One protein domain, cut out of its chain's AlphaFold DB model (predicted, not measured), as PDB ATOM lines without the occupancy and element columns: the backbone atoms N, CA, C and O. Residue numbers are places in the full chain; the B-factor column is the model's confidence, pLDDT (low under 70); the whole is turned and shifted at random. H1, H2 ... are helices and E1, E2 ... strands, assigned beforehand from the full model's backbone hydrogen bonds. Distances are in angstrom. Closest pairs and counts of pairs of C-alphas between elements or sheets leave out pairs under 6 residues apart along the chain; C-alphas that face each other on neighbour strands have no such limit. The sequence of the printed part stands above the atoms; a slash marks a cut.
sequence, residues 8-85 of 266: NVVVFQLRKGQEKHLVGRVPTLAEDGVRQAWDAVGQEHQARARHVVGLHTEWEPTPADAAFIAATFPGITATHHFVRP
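AT A GLANCE: This is residues 8 to 85 of the 266 residues of an uncharacterized protein of Actinophytocola algeriensis (UniProt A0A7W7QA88). What shape do these atoms make? A twisted sheet of four strands makes a wall, with helix H1 packed slantwise over one of its faces at E2 and E1, while a second helix, H2, touches residues 33 to 35 of H1 and only grazes the sheet. How is it built? The printed part has 78 residues, with E1, E2, H1, E3, H2 and E4 in that order; the sheet order is E2, E1, E3, E4, mixed, and the class is mixed helices and strands. How compact is it? It is compact, with a radius of gyration of the C-alphas of 11.3 A, and elongated, spanning 37 by 23 by 20 A.

IN THESE COORDINATES: Where are the first two strands? E1 is residues 8 to 14, 19.2 A long, from C-alpha 8 at (127.205, 109.919, 141.108); E2 is residues 21 to 27, 19.7 A. Where do the other elements lie? H1 is residues 33 to 44, 16.8 A, starting at C-alpha 33 at (120.454, 113.858, 141.271). E3 is residues 52 to 59, 18.9 A, and H2 is residues 63 to 72, 14.2 A. E4 is residues 77 to 82, 16.1 A, ending at C-alpha 82 at (129.587, 107.538, 150.667).

HOW THE PARTS SIT: How do the strands pair? E1 and E2 form an antiparallel hairpin, with N 10 and O 24 2.8 A apart. E1 and E3 are antiparallel, with N 11 and O 56 at 2.8 A; E3 and E4 are parallel, with N 79 and O 55 at 2.9 A. E2 and E4, the edge strands, are apart. Which units do they make with the helices? E3, H2, E4 is a strand-helix-strand unit, two parallel neighbour strands with a helix between, and E2, H1, E3 is a split one, with E1 between its strands; both crossovers are right-handed. Where are the helices? H1 makes two layers with the sheet, helix on one face, at a height of 6.7 A over the sheet; it lies over E2 and only just over E1, with 3 of its C-alphas falling there, and the closest C-alphas to E2 are those of Gly 24 and Ala 37, 4.4 A. H1 and H2 touch, closest at the C-alphas of Val 34 and Asp 65, 5.6 A, at a steep tilt of 38 degrees, only just beyond shallow, the same way. Every O i to N i+4 pair in H1 and H2 is within hydrogen-bond range.

THE WHOLE: How large is it? The two C-alphas farthest apart, those of Gly 17 and Pro 85, are 37.1 A apart. Is it continuous and well predicted? The printed part has no cut and no long link; its mean pLDDT is 90.7, and residues 16 to 20 are under 70.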
ATOM      1  N   ASN A   8     127.942 110.773 140.190       89.19
ATOM      2  CA  ASN A   8     127.205 109.919 141.108       89.19
ATOM      3  C   ASN A   8     126.376 108.927 140.295       89.19
ATOM      4  O   ASN A   8     125.500 109.315 139.510       89.19
ATOM      5  N   VAL A   9     126.652 107.643 140.486       89.56
ATOM      6  CA  VAL A   9     125.880 106.552 139.896       89.56
ATOM      7  C   VAL A   9     124.657 106.247 140.766       89.56
ATOM      8  O   VAL A   9     124.764 105.994 141.965       89.56
ATOM      9  N   VAL A  10     123.476 106.242 140.145       92.56
ATOM     10  CA  VAL A  10     122.188 105.919 140.772       92.56
ATOM     11  C   VAL A  10     121.639 104.642 140.149       92.56
ATOM     12  O   VAL A  10     121.379 104.578 138.950       92.56
ATOM     13  N   VAL A  11     121.432 103.616 140.965       90.69
ATOM     14  CA  VAL A  11     121.009 102.285 140.533       90.69
ATOM     15  C   VAL A  11     119.609 102.004 141.051       90.69
ATOM     16  O   VAL A  11     119.386 101.895 142.259       90.69
ATOM     17  N   PHE A  12     118.669 101.826 140.131       93.25
ATOM     18  CA  PHE A  12     117.296 101.438 140.425       93.25
ATOM     19  C   PHE A  12     117.160  99.924 140.275       93.25
ATOM     20  O   PHE A  12     117.288  99.376 139.180       93.25
ATOM     21  N   GLN A  13     116.887  99.237 141.381       89.44
ATOM     22  CA  GLN A  13     116.661  97.794 141.398       89.44
ATOM     23  C   GLN A  13     115.210  97.505 141.029       89.44
ATOM     24  O   GLN A  13     114.294  97.986 141.703       89.44
ATOM     25  N   LEU A  14     114.984  96.720 139.974       88.31
ATOM     26  CA  LEU A  14     113.638  96.364 139.524       88.31
ATOM     27  C   LEU A  14     113.175  95.020 140.106       88.31
ATOM     28  O   LEU A  14     113.969  94.172 140.518       88.31
ATOM     29  N   ARG A  15     111.855  94.804 140.141       84.31
ATOM     30  CA  ARG A  15     111.266  93.513 140.540       84.31
ATOM     31  C   ARG A  15     111.755  92.365 139.654       84.31
ATOM     32  O   ARG A  15     111.937  92.506 138.447       84.31
ATOM     33  N   LYS A  16     111.856  91.179 140.266       67.44
ATOM     34  CA  LYS A  16     112.203  89.914 139.603       67.44
ATOM     35  C   LYS A  16     111.305  89.678 138.375       67.44
ATOM     36  O   LYS A  16     110.083  89.707 138.502       67.44
ATOM     37  N   GLY A  17     111.919  89.434 137.214       62.28
ATOM     38  CA  GLY A  17     111.230  89.269 135.923       62.28
ATOM     39  C   GLY A  17     111.352  90.460 134.959       62.28
ATOM     40  O   GLY A  17     110.795  90.393 133.868       62.28
ATOM     41  N   GLN A  18     112.071  91.524 135.336       62.12
ATOM     42  CA  GLN A  18     112.492  92.622 134.451       62.12
ATOM     43  C   GLN A  18     114.028  92.668 134.313       62.12
ATOM     44  O   GLN A  18     114.725  91.915 135.001       62.12
ATOM     45  N   GLU A  19     114.548  93.542 133.440       60.38
ATOM     46  CA  GLU A  19     115.969  93.925 133.427       60.38
ATOM     47  C   GLU A  19     116.395  94.281 134.861       60.38
ATOM     48  O   GLU A  19     115.689  95.016 135.551       60.38
ATOM     49  N   LYS A  20     117.461  93.652 135.377       68.81
ATOM     50  CA  LYS A  20     117.683  93.588 136.837       68.81
ATOM     51  C   LYS A  20     117.904  94.970 137.462       68.81
ATOM     52  O   LYS A  20     117.475  95.197 138.594       68.81
ATOM     53  N   HIS A  21     118.538  95.881 136.728       82.19
ATOM     54  CA  HIS A  21     118.939  97.193 137.216       82.19
ATOM     55  C   HIS A  21     118.837  98.233 136.104       82.19
ATOM     56  O   HIS A  21     119.229  97.951 134.977       82.19
ATOM     57  N   LEU A  22     118.370  99.434 136.442       87.50
ATOM     58  CA  LEU A  22     118.541 100.624 135.606       87.50
ATOM     59  C   LEU A  22     119.588 101.520 136.252       87.50
ATOM     60  O   LEU A  22     119.564 101.701 137.471       87.50
ATOM     61  N   VAL A  23     120.495 102.074 135.454       88.06
ATOM     62  CA  VAL A  23     121.634 102.848 135.955       88.06
ATOM     63  C   VAL A  23     121.591 104.248 135.365       88.06
ATOM     64  O   VAL A  23     121.779 104.422 134.167       88.06
ATOM     65  N   GLY A  24     121.338 105.241 136.212       90.69
ATOM     66  CA  GLY A  24     121.435 106.653 135.864       90.69
ATOM     67  C   GLY A  24     122.739 107.256 136.375       90.69
ATOM     68  O   GLY A  24     123.293 106.807 137.379       90.69
ATOM     69  N   ARG A  25     123.235 108.282 135.684       89.56
ATOM     70  CA  ARG A  25     124.467 108.999 136.036       89.56
ATOM     71  C   ARG A  25     124.180 110.490 136.094       89.56
ATOM     72  O   ARG A  25     123.537 111.024 135.195       89.56
ATOM     73  N   VAL A  26     124.631 111.145 137.158       93.69
ATOM     74  CA  VAL A  26     124.383 112.572 137.413       93.69
ATOM     75  C   VAL A  26     125.588 113.210 138.094       93.69
ATOM     76  O   VAL A  26     126.371 112.494 138.713       93.69
ATOM     77  N   PRO A  27     125.759 114.540 138.044       94.81
ATOM     78  CA  PRO A  27     126.802 115.195 138.823       94.81
ATOM     79  C   PRO A  27     126.640 114.906 140.321       94.81
ATOM     80  O   PRO A  27     125.553 115.049 140.875       94.81
ATOM     81  N   THR A  28     127.729 114.566 141.006       93.06
ATOM     82  CA  THR A  28     127.746 114.288 142.452       93.06
ATOM     83  C   THR A  28     127.241 115.461 143.284       93.06
ATOM     84  O   THR A  28     126.572 115.275 144.297       93.06
ATOM     85  N   LEU A  29     127.494 116.685 142.821       93.25
ATOM     86  CA  LEU A  29     127.044 117.907 143.483       93.25
ATOM     87  C   LEU A  29     125.593 118.287 143.147       93.25
ATOM     88  O   LEU A  29     125.120 119.312 143.625       93.25
ATOM     89  N   ALA A  30     124.880 117.504 142.330       95.94
ATOM     90  CA  ALA A  30     123.482 117.779 142.029       95.94
ATOM     91  C   ALA A  30     122.622 117.656 143.296       95.94
ATOM     92  O   ALA A  30     122.769 116.705 144.074       95.94
ATOM     93  N   GLU A  31     121.718 118.623 143.471       94.88
ATOM     94  CA  GLU A  31     120.765 118.664 144.582       94.88
ATOM     95  C   GLU A  31     119.558 117.747 144.350       94.88
ATOM     96  O   GLU A  31     118.920 117.334 145.306       94.88
ATOM     97  N   ASP A  32     119.239 117.413 143.103       96.12
ATOM     98  CA  ASP A  32     118.125 116.546 142.702       96.12
ATOM     99  C   ASP A  32     118.595 115.392 141.798       96.12
ATOM    100  O   ASP A  32     117.922 114.994 140.841       96.12
ATOM    101  N   GLY A  33     119.783 114.858 142.095       96.62
ATOM    102  CA  GLY A  33     120.454 113.858 141.271       96.62
ATOM    103  C   GLY A  33     119.630 112.584 141.052       96.62
ATOM    104  O   GLY A  33     119.604 112.049 139.948       96.62
ATOM    105  N   VAL A  34     118.885 112.112 142.051       97.25
ATOM    106  CA  VAL A  34     118.055 110.904 141.904       97.25
ATOM    107  C   VAL A  34     116.884 111.150 140.957       97.25
ATOM    108  O   VAL A  34     116.525 110.263 140.179       97.25
ATOM    109  N   ARG A  35     116.301 112.354 140.984       97.31
ATOM    110  CA  ARG A  35     115.240 112.736 140.044       97.31
ATOM    111  C   ARG A  35     115.773 112.796 138.621       97.31
ATOM    112  O   ARG A  35     115.194 112.158 137.750       97.31
ATOM    113  N   GLN A  36     116.879 113.506 138.410       97.06
ATOM    114  CA  GLN A  36     117.503 113.618 137.092       97.06
ATOM    115  C   GLN A  36     117.864 112.237 136.523       97.06
ATOM    116  O   GLN A  36     117.540 111.935 135.376       97.06
ATOM    117  N   ALA A  37     118.462 111.369 137.348       96.06
ATOM    118  CA  ALA A  37     118.789 109.998 136.976       96.06
ATOM    119  C   ALA A  37     117.541 109.199 136.575       96.06
ATOM    120  O   ALA A  37     117.552 108.519 135.550       96.06
ATOM    121  N   TRP A  38     116.464 109.289 137.363       96.81
ATOM    122  CA  TRP A  38     115.208 108.601 137.071       96.81
ATOM    123  C   TRP A  38     114.537 109.115 135.797       96.81
ATOM    124  O   TRP A  38     114.036 108.314 135.012       96.81
ATOM    125  N   ASP A  39     114.528 110.429 135.577       94.69
ATOM    126  CA  ASP A  39     113.928 111.025 134.385       94.69
ATOM    127  C   ASP A  39     114.649 110.559 133.113       94.69
ATOM    128  O   ASP A  39     113.986 110.264 132.118       94.69
ATOM    129  N   ALA A  40     115.977 110.412 133.165       90.94
ATOM    130  CA  ALA A  40     116.764 109.862 132.065       90.94
ATOM    131  C   ALA A  40     116.431 108.380 131.806       90.94
ATOM    132  O   ALA A  40     115.914 108.030 130.743       90.94
ATOM    133  N   VAL A  41     116.646 107.504 132.796       90.31
ATOM    134  CA  VAL A  41     116.500 106.046 132.589       90.31
ATOM    135  C   VAL A  41     115.045 105.599 132.462       90.31
ATOM    136  O   VAL A  41     114.732 104.632 131.770       90.31
ATOM    137  N   GLY A  42     114.121 106.294 133.124       86.62
ATOM    138  CA  GLY A  42     112.694 105.996 133.073       86.62
ATOM    139  C   GLY A  42     112.106 106.253 131.687       86.62
ATOM    140  O   GLY A  42     111.267 105.473 131.232       86.62
ATOM    141  N   GLN A  43     112.565 107.307 131.003       83.75
ATOM    142  CA  GLN A  43     112.179 107.595 129.621       83.75
ATOM    143  C   GLN A  43     112.778 106.582 128.647       83.75
ATOM    144  O   GLN A  43     112.044 106.029 127.828       83.75
ATOM    145  N   GLU A  44     114.077 106.309 128.769       85.88
ATOM    146  CA  GLU A  44     114.806 105.398 127.881       85.88
ATOM    147  C   GLU A  44     114.252 103.967 127.934       85.88
ATOM    148  O   GLU A  44     113.920 103.383 126.903       85.88
ATOM    149  N   HIS A  45     114.045 103.431 129.139       83.12
ATOM    150  CA  HIS A  45     113.613 102.043 129.336       83.12
ATOM    151  C   HIS A  45     112.093 101.889 129.515       83.12
ATOM    152  O   HIS A  45     111.604 100.793 129.801       83.12
ATOM    153  N   GLN A  46     111.322 102.979 129.393       85.38
ATOM    154  CA  GLN A  46     109.871 103.019 129.658       85.38
ATOM    155  C   GLN A  46     109.486 102.413 131.025       85.38
ATOM    156  O   GLN A  46     108.423 101.798 131.201       85.38
ATOM    157  N   ALA A  47     110.370 102.562 132.009       87.00
ATOM    158  CA  ALA A  47     110.224 101.949 133.316       87.00
ATOM    159  C   ALA A  47     109.183 102.686 134.166       87.00
ATOM    160  O   ALA A  47     108.981 103.894 134.067       87.00
ATOM    161  N   ARG A  48     108.493 101.947 135.042       91.25
ATOM    162  CA  ARG A  48     107.495 102.521 135.956       91.25
ATOM    163  C   ARG A  48     108.037 102.504 137.373       91.25
ATOM    164  O   ARG A  48     108.458 101.451 137.839       91.25
ATOM    165  N   ALA A  49     107.899 103.619 138.087       92.69
ATOM    166  CA  ALA A  49     108.396 103.766 139.458       92.69
ATOM    167  C   ALA A  49     107.913 102.647 140.399       92.69
ATOM    168  O   ALA A  49     108.680 102.109 141.186       92.69
ATOM    169  N   ARG A  50     106.664 102.189 140.232       92.94
ATOM    170  CA  ARG A  50     106.077 101.073 141.000       92.94
ATOM    171  C   ARG A  50     106.800  99.721 140.854       92.94
ATOM    172  O   ARG A  50     106.451  98.774 141.559       92.94
ATOM    173  N   HIS A  51     107.687  99.576 139.871       91.56
ATOM    174  CA  HIS A  51     108.486  98.367 139.666       91.56
ATOM    175  C   HIS A  51     109.866  98.453 140.324       91.56
ATOM    176  O   HIS A  51     110.524  97.421 140.443       91.56
ATOM    177  N   VAL A  52     110.279  99.639 140.772       93.44
ATOM    178  CA  VAL A  52     111.496  99.821 141.561       93.44
ATOM    179  C   VAL A  52     111.244  99.273 142.968       93.44
ATOM    180  O   VAL A  52     110.225  99.576 143.589       93.44
ATOM    181  N   VAL A  53     112.148  98.425 143.451       93.25
ATOM    182  CA  VAL A  53     112.109  97.819 144.797       93.25
ATOM    183  C   VAL A  53     113.266  98.246 145.683       93.25
ATOM    184  O   VAL A  53     113.198  98.070 146.898       93.25
ATOM    185  N   GLY A  54     114.302  98.823 145.093       92.75
ATOM    186  CA  GLY A  54     115.471  99.295 145.808       92.75
ATOM    187  C   GLY A  54     116.178 100.381 145.021       92.75
ATOM    188  O   GLY A  54     116.026 100.488 143.802       92.75
ATOM    189  N   LEU A  55     116.938 101.187 145.744       94.06
ATOM    190  CA  LEU A  55     117.758 102.246 145.191       94.06
ATOM    191  C   LEU A  55     119.126 102.210 145.863       94.06
ATOM    192  O   LEU A  55     119.237 102.131 147.088       94.06
ATOM    193  N   HIS A  56     120.170 102.252 145.052       92.38
ATOM    194  CA  HIS A  56     121.536 102.439 145.513       92.38
ATOM    195  C   HIS A  56     122.120 103.679 144.847       92.38
ATOM    196  O   HIS A  56     121.844 103.943 143.680       92.38
ATOM    197  N   THR A  57     122.898 104.448 145.593       91.75
ATOM    198  CA  THR A  57     123.573 105.665 145.124       91.75
ATOM    199  C   THR A  57     125.028 105.610 145.551       91.75
ATOM    200  O   THR A  57     125.329 105.054 146.603       91.75
ATOM    201  N   GLU A  58     125.951 106.176 144.783       89.31
ATOM    202  CA  GLU A  58     127.323 106.302 145.284       89.31
ATOM    203  C   GLU A  58     127.368 107.292 146.444       89.31
ATOM    204  O   GLU A  58     127.920 106.974 147.489       89.31
ATOM    205  N   TRP A  59     126.707 108.442 146.323       94.19
ATOM    206  CA  TRP A  59     126.654 109.457 147.377       94.19
ATOM    207  C   TRP A  59     125.280 109.540 148.030       94.19
ATOM    208  O   TRP A  59     124.260 109.454 147.347       94.19
ATOM    209  N   GLU A  60     125.263 109.769 149.345       96.00
ATOM    210  CA  GLU A  60     124.049 109.944 150.145       96.00
ATOM    211  C   GLU A  60     123.047 110.887 149.449       96.00
ATOM    212  O   GLU A  60     123.429 111.978 149.015       96.00
ATOM    213  N   PRO A  61     121.765 110.503 149.315       96.75
ATOM    214  CA  PRO A  61     120.749 111.380 148.744       96.75
ATOM    215  C   PRO A  61     120.635 112.703 149.511       96.75
ATOM    216  O   PRO A  61     120.630 112.721 150.742       96.75
ATOM    217  N   THR A  62     120.486 113.818 148.796       97.25
ATOM    218  CA  THR A  62     120.188 115.113 149.432       97.25
ATOM    219  C   THR A  62     118.796 115.103 150.083       97.25
ATOM    220  O   THR A  62     117.977 114.218 149.808       97.25
ATOM    221  N   PRO A  63     118.433 116.123 150.884       96.94
ATOM    222  CA  PRO A  63     117.056 116.277 151.356       96.94
ATOM    223  C   PRO A  63     116.017 116.353 150.221       96.94
ATOM    224  O   PRO A  63     114.904 115.842 150.371       96.94
ATOM    225  N   ALA A  64     116.368 116.963 149.084       97.31
ATOM    226  CA  ALA A  64     115.492 117.046 147.918       97.31
ATOM    227  C   ALA A  64     115.331 115.682 147.224       97.31
ATOM    228  O   ALA A  64     114.205 115.301 146.884       97.31
ATOM    229  N   ASP A  65     116.417 114.913 147.092       97.88
ATOM    230  CA  ASP A  65     116.368 113.536 146.600       97.88
ATOM    231  C   ASP A  65     115.568 112.635 147.541       97.88
ATOM    232  O   ASP A  65     114.700 111.896 147.086       97.88
ATOM    233  N   ALA A  66     115.783 112.728 148.854       97.06
ATOM    234  CA  ALA A  66     115.051 111.947 149.849       97.06
ATOM    235  C   ALA A  66     113.536 112.210 149.782       97.06
ATOM    236  O   ALA A  66     112.737 111.269 149.803       97.06
ATOM    237  N   ALA A  67     113.129 113.477 149.635       97.62
ATOM    238  CA  ALA A  67     111.727 113.844 149.450       97.62
ATOM    239  C   ALA A  67     111.149 113.274 148.143       97.62
ATOM    240  O   ALA A  67     110.030 112.757 148.131       97.62
ATOM    241  N   PHE A  68     111.915 113.328 147.048       98.06
ATOM    242  CA  PHE A  68     111.521 112.728 145.775       98.06
ATOM    243  C   PHE A  68     111.407 111.202 145.866       98.06
ATOM    244  O   PHE A  68     110.420 110.644 145.393       98.06
ATOM    245  N   ILE A  69     112.364 110.528 146.511       97.62
ATOM    246  CA  ILE A  69     112.357 109.076 146.699       97.62
ATOM    247  C   ILE A  69     111.106 108.651 147.465       97.62
ATOM    248  O   ILE A  69     110.388 107.761 147.012       97.62
ATOM    249  N   ALA A  70     110.805 109.320 148.581       96.94
ATOM    250  CA  ALA A  70     109.636 109.014 149.398       96.94
ATOM    251  C   ALA A  70     108.312 109.187 148.632       96.94
ATOM    252  O   ALA A  70     107.381 108.404 148.827       96.94
ATOM    253  N   ALA A  71     108.228 110.193 147.755       97.69
ATOM    254  CA  ALA A  71     107.036 110.467 146.957       97.69
ATOM    255  C   ALA A  71     106.881 109.513 145.758       97.69
ATOM    256  O   ALA A  71     105.775 109.054 145.470       97.69
ATOM    257  N   THR A  72     107.976 109.220 145.055       97.50
ATOM    258  CA  THR A  72     107.963 108.492 143.777       97.50
ATOM    259  C   THR A  72     108.083 106.978 143.954       97.50
ATOM    260  O   THR A  72     107.446 106.219 143.219       97.50
ATOM    261  N   PHE A  73     108.857 106.523 144.942       95.94
ATOM    262  CA  PHE A  73     109.158 105.110 145.186       95.94
ATOM    263  C   PHE A  73     108.777 104.706 146.622       95.94
ATOM    264  O   PHE A  73     109.638 104.411 147.453       95.94
ATOM    265  N   PRO A  74     107.479 104.693 146.961       93.19
ATOM    266  CA  PRO A  74     107.060 104.437 148.331       93.19
ATOM    267  C   PRO A  74     107.454 103.023 148.786       93.19
ATOM    268  O   PRO A  74     107.093 102.028 148.156       93.19
ATOM    269  N   GLY A  75     108.154 102.944 149.922       90.75
ATOM    270  CA  GLY A  75     108.486 101.685 150.597       90.75
ATOM    271  C   GLY A  75     109.695 100.930 150.041       90.75
ATOM    272  O   GLY A  75     109.866  99.762 150.387       90.75
ATOM    273  N   ILE A  76     110.518 101.556 149.194       94.69
ATOM    274  CA  ILE A  76     111.786 100.959 148.757       94.69
ATOM    275  C   ILE A  76     112.881 101.133 149.814       94.69
ATOM    276  O   ILE A  76     112.863 102.082 150.599       94.69
ATOM    277  N   THR A  77     113.880 100.254 149.783       91.88
ATOM    278  CA  THR A  77     115.125 100.454 150.532       91.88
ATOM    279  C   THR A  77     116.070 101.330 149.712       91.88
ATOM    280  O   THR A  77     116.406 100.974 148.584       91.88
ATOM    281  N   ALA A  78     116.513 102.453 150.281       92.94
ATOM    282  CA  ALA A  78     117.545 103.310 149.705       92.94
ATOM    283  C   ALA A  78     118.865 103.127 150.468       92.94
ATOM    284  O   ALA A  78     118.885 103.161 151.697       92.94
ATOM    285  N   THR A  79     119.960 102.924 149.742       91.69
ATOM    286  CA  THR A  79     121.312 102.768 150.295       91.69
ATOM    287  C   THR A  79     122.291 103.682 149.569       91.69
ATOM    288  O   THR A  79     122.031 104.103 148.439       91.69
ATOM    289  N   HIS A  80     123.417 103.983 150.211       91.12
ATOM    290  CA  HIS A  80     124.495 104.747 149.598       91.12
ATOM    291  C   HIS A  80     125.871 104.179 149.949       91.12
ATOM    292  O   HIS A  80     125.989 103.437 150.926       91.12
ATOM    293  N   HIS A  81     126.886 104.517 149.154       83.12
ATOM    294  CA  HIS A  81     128.273 104.136 149.419       83.12
ATOM    295  C   HIS A  81     128.972 105.155 150.337       83.12
ATOM    296  O   HIS A  81     129.530 104.792 151.371       83.12
ATOM    297  N   PHE A  82     128.900 106.439 149.996       90.81
ATOM    298  CA  PHE A  82     129.587 107.538 150.667       90.81
ATOM    299  C   PHE A  82     128.589 108.508 151.295       90.81
ATOM    300  O   PHE A  82     127.579 108.871 150.690       90.81
ATOM    301  N   VAL A  83     128.895 108.966 152.508       93.69
ATOM    302  CA  VAL A  83     128.156 110.047 153.172       93.69
ATOM    303  C   VAL A  83     128.501 111.367 152.489       93.69
ATOM    304  O   VAL A  83     129.674 111.615 152.190       93.69
ATOM    305  N   ARG A  84     127.507 112.232 152.249       93.38
ATOM    306  CA  ARG A  84     127.790 113.555 151.678       93.38
ATOM    307  C   ARG A  84     128.536 114.409 152.706       93.38
ATOM    308  O   ARG A  84     128.066 114.554 153.836       93.38
ATOM    309  N   PRO A  85     129.686 115.001 152.347       93.69
ATOM    310  CA  PRO A  85     130.381 115.900 153.251       93.69
ATOM    311  C   PRO A  85     129.618 117.226 153.387       93.69
ATOM    312  O   PRO A  85     128.737 117.563 152.594       93.69
TER     313      PRO A  85